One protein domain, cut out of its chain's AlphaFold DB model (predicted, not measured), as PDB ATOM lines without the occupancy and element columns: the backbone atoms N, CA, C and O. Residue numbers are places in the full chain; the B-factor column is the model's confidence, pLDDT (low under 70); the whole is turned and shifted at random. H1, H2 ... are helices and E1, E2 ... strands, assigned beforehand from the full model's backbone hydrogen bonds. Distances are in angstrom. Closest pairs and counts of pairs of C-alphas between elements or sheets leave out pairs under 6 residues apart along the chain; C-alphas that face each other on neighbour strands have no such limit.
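Overview. This is residues 495 to 571 of the 891 residues of an uncharacterized protein of Exophiala spinifera (UniProt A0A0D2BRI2). A tiny two-stranded ribbon, E1 beside E2, has H1, the longest helix, packed over one side of it and the short H3 on the other, while H2 meets H1 at nearly a right angle. A long stretch with no named element, residues 499 to 535, loops out from E1 and comes back to pair briefly with it, and its residues 505 to 512 stick out. The printed part has 77 residues, in the order E1, H1, H2, E2, H3; the sheet, E1 - E2, is antiparallel. The class is mostly helix, though the named elements hold 31 residues, under half. The whole is compact and rounded, with a radius of gyration of the C-alphas of 11.9 A and spans of 30 by 24 by 24 A.

Arrangement. E1, residues 496 to 498, and E2, residues 562 to 564, are antiparallel neighbours at 146 degrees between their directions. C-alphas 497 and 563 face each other at 5.3 A; N 497 and O 563, and also N 563 and O 497, are within hydrogen-bond range at 2.9 A. Residues 496 to 497 of E1 also pair, antiparallel, with residues 532 to 533. The closest C-alphas of E1 and H1, residues 536 to 546, are those of Val 496 and Pro 536, 6.0 A apart. H1 and H2, residues 555 to 561, touch, with the C-alphas of Arg 540 and Leu 558 closest at 6.1 A. Their lines are about perpendicular, at 87 degrees. The closest C-alphas of E1 and H3, residues 565 to 571, are those of Val 496 and Ala 565, 5.4 A apart. H3 is apart from H1 and H2. In H1 every O i to N i+4 pair is within hydrogen-bond range; in H2 and in H3 it is 1 of 3, beside 3 of 4 O i to N i+3 pairs.

Along the chain. E1 begins at C-alpha 496, (273.578, 255.973, 244.927), and is 7.0 A long from first to last C-alpha. H1 measures 15.5 A and ends at C-alpha 546, (257.746, 250.579, 242.076). H2 measures 10.2 A, E2 6.7 A and H3 10.1 A, ending at C-alpha 571, (272.105, 268.907, 242.696).

Size, cuts and confidence. The two C-alphas farthest apart, those of Pro 550 and Asp 570, are 31.5 A apart. The printed part has no cut. The link from E1 to H1, 37 residues, is long; H1 to H2 is short, and H2 to E2 and E2 to H3 are tight. The mean pLDDT of the printed part is 71.8, and residue 495 and residues 499 to 529 are under 70.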
ATOM      1  N   PRO A 495     277.565 255.047 247.530       67.25
ATOM      2  CA  PRO A 495     276.113 254.939 247.578       67.25
ATOM      3  C   PRO A 495     275.466 255.820 246.505       67.25
ATOM      4  O   PRO A 495     276.035 256.814 246.038       67.25
ATOM      5  N   VAL A 496     274.265 255.431 246.098       75.88
ATOM      6  CA  VAL A 496     273.578 255.973 244.927       75.88
ATOM      7  C   VAL A 496     272.142 256.296 245.304       75.88
ATOM      8  O   VAL A 496     271.495 255.527 246.008       75.88
ATOM      9  N   PHE A 497     271.641 257.439 244.857       74.56
ATOM     10  CA  PHE A 497     270.339 257.952 245.258       74.56
ATOM     11  C   PHE A 497     269.392 258.002 244.064       74.56
ATOM     12  O   PHE A 497     269.800 258.333 242.948       74.56
ATOM     13  N   ILE A 498     268.115 257.713 244.307       72.31
ATOM     14  CA  ILE A 498     267.064 257.974 243.321       72.31
ATOM     15  C   ILE A 498     266.688 259.453 243.418       72.31
ATOM     16  O   ILE A 498     266.221 259.913 244.459       72.31
ATOM     17  N   ASN A 499     266.881 260.197 242.330       66.31
ATOM     18  CA  ASN A 499     266.406 261.570 242.229       66.31
ATOM     19  C   ASN A 499     264.874 261.564 242.122       66.31
ATOM     20  O   ASN A 499     264.304 260.852 241.291       66.31
ATOM     21  N   ASN A 500     264.198 262.344 242.968       59.72
ATOM     22  CA  ASN A 500     262.743 262.385 242.989       59.72
ATOM     23  C   ASN A 500     262.220 263.006 241.684       59.72
ATOM     24  O   ASN A 500     262.313 264.215 241.462       59.72
ATOM     25  N   SER A 501     261.618 262.169 240.836       44.94
ATOM     26  CA  SER A 501     261.156 262.550 239.502       44.94
ATOM     27  C   SER A 501     260.222 263.761 239.500       44.94
ATOM     28  O   SER A 501     260.230 264.516 238.532       44.94
ATOM     29  N   SER A 502     259.466 264.015 240.578       45.34
ATOM     30  CA  SER A 502     258.578 265.184 240.665       45.34
ATOM     31  C   SER A 502     259.308 266.537 240.639       45.34
ATOM     32  O   SER A 502     258.651 267.551 240.445       45.34
ATOM     33  N   GLN A 503     260.633 266.572 240.825       47.56
ATOM     34  CA  GLN A 503     261.464 267.781 240.687       47.56
ATOM     35  C   GLN A 503     262.222 267.857 239.344       47.56
ATOM     36  O   GLN A 503     262.851 268.870 239.056       47.56
ATOM     37  N   VAL A 504     262.167 266.804 238.516       41.50
ATOM     38  CA  VAL A 504     262.933 266.675 237.252       41.50
ATOM     39  C   VAL A 504     262.019 266.572 236.016       41.50
ATOM     40  O   VAL A 504     262.459 266.767 234.885       41.50
ATOM     41  N   VAL A 505     260.728 266.284 236.212       41.59
ATOM     42  CA  VAL A 505     259.737 265.995 235.152       41.59
ATOM     43  C   VAL A 505     259.439 267.167 234.200       41.59
ATOM     44  O   VAL A 505     258.913 266.935 233.113       41.59
ATOM     45  N   ASP A 506     259.824 268.395 234.539       38.59
ATOM     46  CA  ASP A 506     259.402 269.631 233.855       38.59
ATOM     47  C   ASP A 506     260.076 269.908 232.487       38.59
ATOM     48  O   ASP A 506     260.078 271.045 232.017       38.59
ATOM     49  N   ALA A 507     260.676 268.899 231.831       36.94
ATOM     50  CA  ALA A 507     261.482 269.135 230.624       36.94
ATOM     51  C   ALA A 507     261.421 268.106 229.468       36.94
ATOM     52  O   ALA A 507     261.316 268.542 228.323       36.94
ATOM     53  N   ARG A 508     261.621 266.783 229.674       41.81
ATOM     54  CA  ARG A 508     262.106 265.903 228.563       41.81
ATOM     55  C   ARG A 508     261.552 264.469 228.408       41.81
ATOM     56  O   ARG A 508     262.086 263.745 227.571       41.81
ATOM     57  N   ILE A 509     260.521 264.024 229.138       45.16
ATOM     58  CA  ILE A 509     259.977 262.645 228.993       45.16
ATOM     59  C   ILE A 509     258.435 262.664 228.897       45.16
ATOM     60  O   ILE A 509     257.793 263.314 229.725       45.16
ATOM     61  N   PRO A 510     257.809 261.976 227.915       50.81
ATOM     62  CA  PRO A 510     256.351 261.896 227.812       50.81
ATOM     63  C   PRO A 510     255.753 261.076 228.965       50.81
ATOM     64  O   PRO A 510     256.215 259.983 229.274       50.81
ATOM     65  N   ARG A 511     254.669 261.576 229.574       54.34
ATOM     66  CA  ARG A 511     254.041 261.004 230.788       54.34
ATOM     67  C   ARG A 511     253.439 259.593 230.631       54.34
ATOM     68  O   ARG A 511     252.884 259.071 231.588       54.34
ATOM     69  N   SER A 512     253.501 258.983 229.448       50.50
ATOM     70  CA  SER A 512     252.803 257.736 229.103       50.50
ATOM     71  C   SER A 512     253.498 256.438 229.541       50.50
ATOM     72  O   SER A 512     252.894 255.381 229.397       50.50
ATOM     73  N   THR A 513     254.742 256.483 230.030       55.81
ATOM     74  CA  THR A 513     255.530 255.287 230.424       55.81
ATOM     75  C   THR A 513     255.745 255.127 231.935       55.81
ATOM     76  O   THR A 513     256.250 254.093 232.373       55.81
ATOM     77  N   VAL A 514     255.362 256.122 232.741       57.12
ATOM     78  CA  VAL A 514     255.509 256.117 234.207       57.12
ATOM     79  C   VAL A 514     254.185 255.692 234.845       57.12
ATOM     80  O   VAL A 514     253.140 256.243 234.497       57.12
ATOM     81  N   GLN A 515     254.199 254.743 235.791       57.56
ATOM     82  CA  GLN A 515     252.957 254.348 236.470       57.56
ATOM     83  C   GLN A 515     252.424 255.486 237.352       57.56
ATOM     84  O   GLN A 515     253.165 256.128 238.095       57.56
ATOM     85  N   SER A 516     251.114 255.731 237.279       50.31
ATOM     86  CA  SER A 516     250.468 256.882 237.911       50.31
ATOM     87  C   SER A 516     250.508 256.840 239.444       50.31
ATOM     88  O   SER A 516     249.927 255.959 240.074       50.31
ATOM     89  N   GLU A 517     251.176 257.841 240.027       52.75
ATOM     90  CA  GLU A 517     251.037 258.388 241.396       52.75
ATOM     91  C   GLU A 517     250.941 257.421 242.597       52.75
ATOM     92  O   GLU A 517     250.590 257.829 243.710       52.75
ATOM     93  N   LYS A 518     251.330 256.151 242.447       54.47
ATOM     94  CA  LYS A 518     251.507 255.241 243.583       54.47
ATOM     95  C   LYS A 518     252.623 255.781 244.476       54.47
ATOM     96  O   LYS A 518     253.799 255.741 244.120       54.47
ATOM     97  N   LYS A 519     252.248 256.291 245.653       55.97
ATOM     98  CA  LYS A 519     253.169 256.811 246.674       55.97
ATOM     99  C   LYS A 519     254.086 255.689 247.177       55.97
ATOM    100  O   LYS A 519     253.744 254.976 248.115       55.97
ATOM    101  N   CYS A 520     255.245 255.526 246.544       61.97
ATOM    102  CA  CYS A 520     256.275 254.600 246.992       61.97
ATOM    103  C   CYS A 520     256.875 255.099 248.315       61.97
ATOM    104  O   CYS A 520     257.603 256.084 248.314       61.97
ATOM    105  N   TYR A 521     256.586 254.429 249.436       53.88
ATOM    106  CA  TYR A 521     257.095 254.787 250.773       53.88
ATOM    107  C   TYR A 521     258.603 254.549 250.964       53.88
ATOM    108  O   TYR A 521     259.189 255.032 251.925       53.88
ATOM    109  N   GLU A 522     259.244 253.813 250.059       60.09
ATOM    110  CA  GLU A 522     260.698 253.600 250.058       60.09
ATOM    111  C   GLU A 522     261.434 254.768 249.365       60.09
ATOM    112  O   GLU A 522     262.509 255.155 249.815       60.09
ATOM    113  N   CYS A 523     260.831 255.399 248.343       65.31
ATOM    114  CA  CYS A 523     261.300 256.680 247.783       65.31
ATOM    115  C   CYS A 523     260.737 257.911 248.517       65.31
ATOM    116  O   CYS A 523     261.347 258.976 248.476       65.31
ATOM    117  N   LYS A 524     259.592 257.787 249.199       53.12
ATOM    118  CA  LYS A 524     259.053 258.788 250.127       53.12
ATOM    119  C   LYS A 524     259.493 258.479 251.552       53.12
ATOM    120  O   LYS A 524     258.704 258.023 252.378       53.12
ATOM    121  N   LEU A 525     260.717 258.881 251.868       47.28
ATOM    122  CA  LEU A 525     260.929 259.484 253.177       47.28
ATOM    123  C   LEU A 525     260.078 260.768 253.177       47.28
ATOM    124  O   LEU A 525     260.334 261.691 252.406       47.28
ATOM    125  N   ASP A 526     258.976 260.773 253.934       39.94
ATOM    126  CA  ASP A 526     258.038 261.903 253.987       39.94
ATOM    127  C   ASP A 526     258.682 263.079 254.749       39.94
ATOM    128  O   ASP A 526     258.455 263.286 255.939       39.94
ATOM    129  N   GLY A 527     259.532 263.820 254.031       51.16
ATOM    130  CA  GLY A 527     260.332 264.937 254.524       51.16
ATOM    131  C   GLY A 527     261.796 264.831 254.092       51.16
ATOM    132  O   GLY A 527     262.584 264.196 254.780       51.16
ATOM    133  N   ASP A 528     262.131 265.498 252.981       56.81
ATOM    134  CA  ASP A 528     263.455 265.983 252.531       56.81
ATOM    135  C   ASP A 528     264.674 265.042 252.420       56.81
ATOM    136  O   ASP A 528     265.619 265.393 251.715       56.81
ATOM    137  N   ASP A 529     264.677 263.857 253.025       60.84
ATOM    138  CA  ASP A 529     265.754 262.875 252.860       60.84
ATOM    139  C   ASP A 529     265.606 262.110 251.527       60.84
ATOM    140  O   ASP A 529     264.554 261.543 251.223       60.84
ATOM    141  N   LEU A 530     266.686 262.022 250.745       71.44
ATOM    142  CA  LEU A 530     266.747 261.162 249.556       71.44
ATOM    143  C   LEU A 530     267.015 259.699 249.947       71.44
ATOM    144  O   LEU A 530     267.819 259.414 250.836       71.44
ATOM    145  N   ALA A 531     266.372 258.762 249.246       78.19
ATOM    146  CA  ALA A 531     266.544 257.329 249.477       78.19
ATOM    147  C   ALA A 531     267.932 256.842 249.012       78.19
ATOM    148  O   ALA A 531     268.274 256.950 247.831       78.19
ATOM    149  N   GLU A 532     268.719 256.310 249.951       83.31
ATOM    150  CA  GLU A 532     270.097 255.838 249.757       83.31
ATOM    151  C   GLU A 532     270.128 254.341 249.400       83.31
ATOM    152  O   GLU A 532     269.673 253.499 250.178       83.31
ATOM    153  N   PHE A 533     270.704 253.994 248.246       86.81
ATOM    154  CA  PHE A 533     270.883 252.617 247.780       86.81
ATOM    155  C   PHE A 533     272.370 252.251 247.736       86.81
ATOM    156  O   PHE A 533     273.212 253.022 247.279       86.81
ATOM    157  N   ALA A 534     272.705 251.037 248.183       86.44
ATOM    158  CA  ALA A 534     274.094 250.582 248.288       86.44
ATOM    159  C   ALA A 534     274.783 250.310 246.933       86.44
ATOM    160  O   ALA A 534     276.008 250.233 246.880       86.44
ATOM    161  N   THR A 535     274.018 250.135 245.849       90.06
ATOM    162  CA  THR A 535     274.529 249.931 244.482       90.06
ATOM    163  C   THR A 535     273.581 250.550 243.444       90.06
ATOM    164  O   THR A 535     272.381 250.669 243.721       90.06
ATOM    165  N   PRO A 536     274.063 250.877 242.223       90.62
ATOM    166  CA  PRO A 536     273.196 251.314 241.127       90.62
ATOM    167  C   PRO A 536     272.105 250.285 240.814       90.62
ATOM    168  O   PRO A 536     270.948 250.644 240.630       90.62
ATOM    169  N   ASP A 537     272.443 248.993 240.827       92.94
ATOM    170  CA  ASP A 537     271.505 247.916 240.492       92.94
ATOM    171  C   ASP A 537     270.375 247.752 241.514       92.94
ATOM    172  O   ASP A 537     269.256 247.417 241.131       92.94
ATOM    173  N   ALA A 538     270.620 248.054 242.795       91.88
ATOM    174  CA  ALA A 538     269.558 248.112 243.797       91.88
ATOM    175  C   ALA A 538     268.575 249.263 243.506       91.88
ATOM    176  O   ALA A 538     267.363 249.076 243.615       91.88
ATOM    177  N   ALA A 539     269.082 250.419 243.062       90.88
ATOM    178  CA  ALA A 539     268.253 251.552 242.653       90.88
ATOM    179  C   ALA A 539     267.481 251.257 241.347       90.88
ATOM    180  O   ALA A 539     266.276 251.501 241.274       90.88
ATOM    181  N   ARG A 540     268.127 250.641 240.342       92.31
ATOM    182  CA  ARG A 540     267.490 250.167 239.093       92.31
ATOM    183  C   ARG A 540     266.374 249.159 239.370       92.31
ATOM    184  O   ARG A 540     265.298 249.263 238.784       92.31
ATOM    185  N   ALA A 541     266.619 248.191 240.257       91.75
ATOM    186  CA  ALA A 541     265.626 247.200 240.663       91.75
ATOM    187  C   ALA A 541     264.428 247.863 241.357       91.75
ATOM    188  O   ALA A 541     263.287 247.593 240.988       91.75
ATOM    189  N   HIS A 542     264.682 248.789 242.286       91.19
ATOM    190  CA  HIS A 542     263.635 249.552 242.958       91.19
ATOM    191  C   HIS A 542     262.777 250.367 241.969       91.19
ATOM    192  O   HIS A 542     261.549 250.274 241.990       91.19
ATOM    193  N   LEU A 543     263.402 251.109 241.046       89.56
ATOM    194  CA  LEU A 543     262.687 251.856 240.004       89.56
ATOM    195  C   LEU A 543     261.805 250.937 239.142       89.56
ATOM    196  O   LEU A 543     260.634 251.248 238.913       89.56
ATOM    197  N   ARG A 544     262.337 249.786 238.707       90.56
ATOM    198  CA  ARG A 544     261.594 248.777 237.929       90.56
ATOM    199  C   ARG A 544     260.425 248.150 238.682       90.56
ATOM    200  O   ARG A 544     259.449 247.776 238.044       90.56
ATOM    201  N   GLU A 545     260.528 247.995 239.999       88.75
ATOM    202  CA  GLU A 545     259.475 247.368 240.805       88.75
ATOM    203  C   GLU A 545     258.359 248.354 241.182       88.75
ATOM    204  O   GLU A 545     257.191 247.967 241.222       88.75
ATOM    205  N   LYS A 546     258.697 249.620 241.480       88.56
ATOM    206  CA  LYS A 546     257.746 250.579 242.076       88.56
ATOM    207  C   LYS A 546     257.302 251.730 241.163       88.56
ATOM    208  O   LYS A 546     256.250 252.308 241.432       88.56
ATOM    209  N   HIS A 547     258.077 252.092 240.133       84.75
ATOM    210  CA  HIS A 547     257.877 253.334 239.360       84.75
ATOM    211  C   HIS A 547     257.602 253.128 237.860       84.75
ATOM    212  O   HIS A 547     256.849 253.904 237.265       84.75
ATOM    213  N   PHE A 548     258.169 252.085 237.255       86.81
ATOM    214  CA  PHE A 548     257.980 251.749 235.840       86.81
ATOM    215  C   PHE A 548     257.122 250.495 235.661       86.81
ATOM    216  O   PHE A 548     256.906 249.727 236.597       86.81
ATOM    217  N   GLU A 549     256.618 250.278 234.447       87.38
ATOM    218  CA  GLU A 549     255.934 249.023 234.129       87.38
ATOM    219  C   GLU A 549     256.958 247.880 233.961       87.38
ATOM    220  O   GLU A 549     258.059 248.117 233.446       87.38
ATOM    221  N   PRO A 550     256.629 246.630 234.343       84.19
ATOM    222  CA  PRO A 550     257.554 245.506 234.222       84.19
ATOM    223  C   PRO A 550     258.043 245.282 232.782       84.19
ATOM    224  O   PRO A 550     257.336 244.732 231.941       84.19
ATOM    225  N   GLY A 551     259.290 245.681 232.517       83.12
ATOM    226  CA  GLY A 551     259.974 245.480 231.237       83.12
ATOM    227  C   GLY A 551     259.903 246.638 230.234       83.12
ATOM    228  O   GLY A 551     260.433 246.473 229.140       83.12
ATOM    229  N   THR A 552     259.307 247.793 230.561       86.38
ATOM    230  CA  THR A 552     259.256 248.933 229.616       86.38
ATOM    231  C   THR A 552     260.513 249.804 229.625       86.38
ATOM    232  O   THR A 552     260.930 250.259 228.564       86.38
ATOM    233  N   ALA A 553     261.142 250.009 230.788       89.31
ATOM    234  CA  ALA A 553     262.306 250.888 230.934       89.31
ATOM    235  C   ALA A 553     263.658 250.141 230.766       89.31
ATOM    236  O   ALA A 553     263.989 249.263 231.585       89.31
ATOM    237  N   PRO A 554     264.481 250.484 229.752       93.56
ATOM    238  CA  PRO A 554     265.859 250.005 229.642       93.56
ATOM    239  C   PRO A 554     266.760 250.678 230.692       93.56
ATOM    240  O   PRO A 554     266.481 251.784 231.149       93.56
ATOM    241  N   ASP A 555     267.885 250.051 231.048       90.31
ATOM    242  CA  ASP A 555     268.795 250.575 232.083       90.31
ATOM    243  C   ASP A 555     269.301 251.994 231.776       90.31
ATOM    244  O   ASP A 555     269.342 252.831 232.668       90.31
ATOM    245  N   ALA A 556     269.543 252.321 230.501       88.00
ATOM    246  CA  ALA A 556     269.950 253.661 230.058       88.00
ATOM    247  C   ALA A 556     268.858 254.756 230.183       88.00
ATOM    248  O   ALA A 556     269.140 255.943 229.985       88.00
ATOM    249  N   GLU A 557     267.609 254.382 230.480       87.38
ATOM    250  CA  GLU A 557     266.556 255.314 230.905       87.38
ATOM    251  C   GLU A 557     266.511 255.419 232.434       87.38
ATOM    252  O   GLU A 557     266.476 256.528 232.963       87.38
ATOM    253  N   LEU A 558     266.609 254.287 233.142       88.12
ATOM    254  CA  LEU A 558     266.653 254.227 234.611       88.12
ATOM    255  C   LEU A 558     267.843 255.000 235.193       88.12
ATOM    256  O   LEU A 558     267.682 255.736 236.164       88.12
ATOM    257  N   ASP A 559     269.010 254.907 234.557       86.31
ATOM    258  CA  ASP A 559     270.245 255.586 234.960       86.31
ATOM    259  C   ASP A 559     270.114 257.119 234.985       86.31
ATOM    260  O   ASP A 559     270.858 257.793 235.690       86.31
ATOM    261  N   ARG A 560     269.121 257.693 234.290       83.19
ATOM    262  CA  ARG A 560     268.826 259.140 234.321       83.19
ATOM    263  C   ARG A 560     268.202 259.596 235.643       83.19
ATOM    264  O   ARG A 560     268.233 260.782 235.953       83.19
ATOM    265  N   TYR A 561     267.634 258.663 236.404       84.31
ATOM    266  CA  TYR A 561     267.039 258.892 237.722       84.31
ATOM    267  C   TYR A 561     268.005 258.542 238.863       84.31
ATOM    268  O   TYR A 561     267.666 258.733 240.028       84.31
ATOM    269  N   ILE A 562     269.193 258.020 238.546       87.25
ATOM    270  CA  ILE A 562     270.145 257.448 239.498       87.25
ATOM    271  C   ILE A 562     271.354 258.382 239.600       87.25
ATOM    272  O   ILE A 562     272.136 258.521 238.664       87.25
ATOM    273  N   VAL A 563     271.505 259.045 240.747       85.38
ATOM    274  CA  VAL A 563     272.543 260.061 240.977       85.38
ATOM    275  C   VAL A 563     273.531 259.555 242.037       85.38
ATOM    276  O   VAL A 563     273.108 259.226 243.148       85.38
ATOM    277  N   PRO A 564     274.845 259.481 241.749       84.69
ATOM    278  CA  PRO A 564     275.836 259.058 242.738       84.69
ATOM    279  C   PRO A 564     275.971 260.091 243.864       84.69
ATOM    280  O   PRO A 564     275.814 261.292 243.645       84.69
ATOM    281  N   ALA A 565     276.277 259.630 245.081       81.25
ATOM    282  CA  ALA A 565     276.308 260.449 246.301       81.25
ATOM    283  C   ALA A 565     277.064 261.782 246.173       81.25
ATOM    284  O   ALA A 565     276.619 262.818 246.665       81.25
ATOM    285  N   ASN A 566     278.204 261.766 245.484       78.12
ATOM    286  CA  ASN A 566     279.047 262.938 245.265       78.12
ATOM    287  C   ASN A 566     278.423 263.995 244.331       78.12
ATOM    288  O   ASN A 566     278.892 265.127 244.340       78.12
ATOM    289  N   ARG A 567     277.394 263.640 243.548       83.56
ATOM    290  CA  ARG A 567     276.627 264.523 242.648       83.56
ATOM    291  C   ARG A 567     275.267 264.937 243.207       83.56
ATOM    292  O   ARG A 567     274.702 265.924 242.747       83.56
ATOM    293  N   VAL A 568     274.756 264.230 244.213       84.25
ATOM    294  CA  VAL A 568     273.551 264.642 244.953       84.25
ATOM    295  C   VAL A 568     273.770 265.990 245.639       84.25
ATOM    296  O   VAL A 568     272.894 266.847 245.597       84.25
ATOM    297  N   ILE A 569     274.962 266.206 246.202       83.62
ATOM    298  CA  ILE A 569     275.339 267.467 246.851       83.62
ATOM    299  C   ILE A 569     275.342 268.622 245.823       83.62
ATOM    300  O   ILE A 569     274.754 269.668 246.092       83.62
ATOM    301  N   ASP A 570     275.904 268.413 244.621       85.31
ATOM    302  CA  ASP A 570     275.850 269.372 243.498       85.31
ATOM    303  C   ASP A 570     274.399 269.732 243.110       85.31
ATOM    304  O   ASP A 570     274.087 270.894 242.838       85.31
ATOM    305  N   PHE A 571     273.511 268.730 243.066       84.62
ATOM    306  CA  PHE A 571     272.105 268.907 242.696       84.62
ATOM    307  C   PHE A 571     271.328 269.687 243.763       84.62
ATOM    308  O   PHE A 571     270.652 270.657 243.422       84.62
TER     309      PHE A 571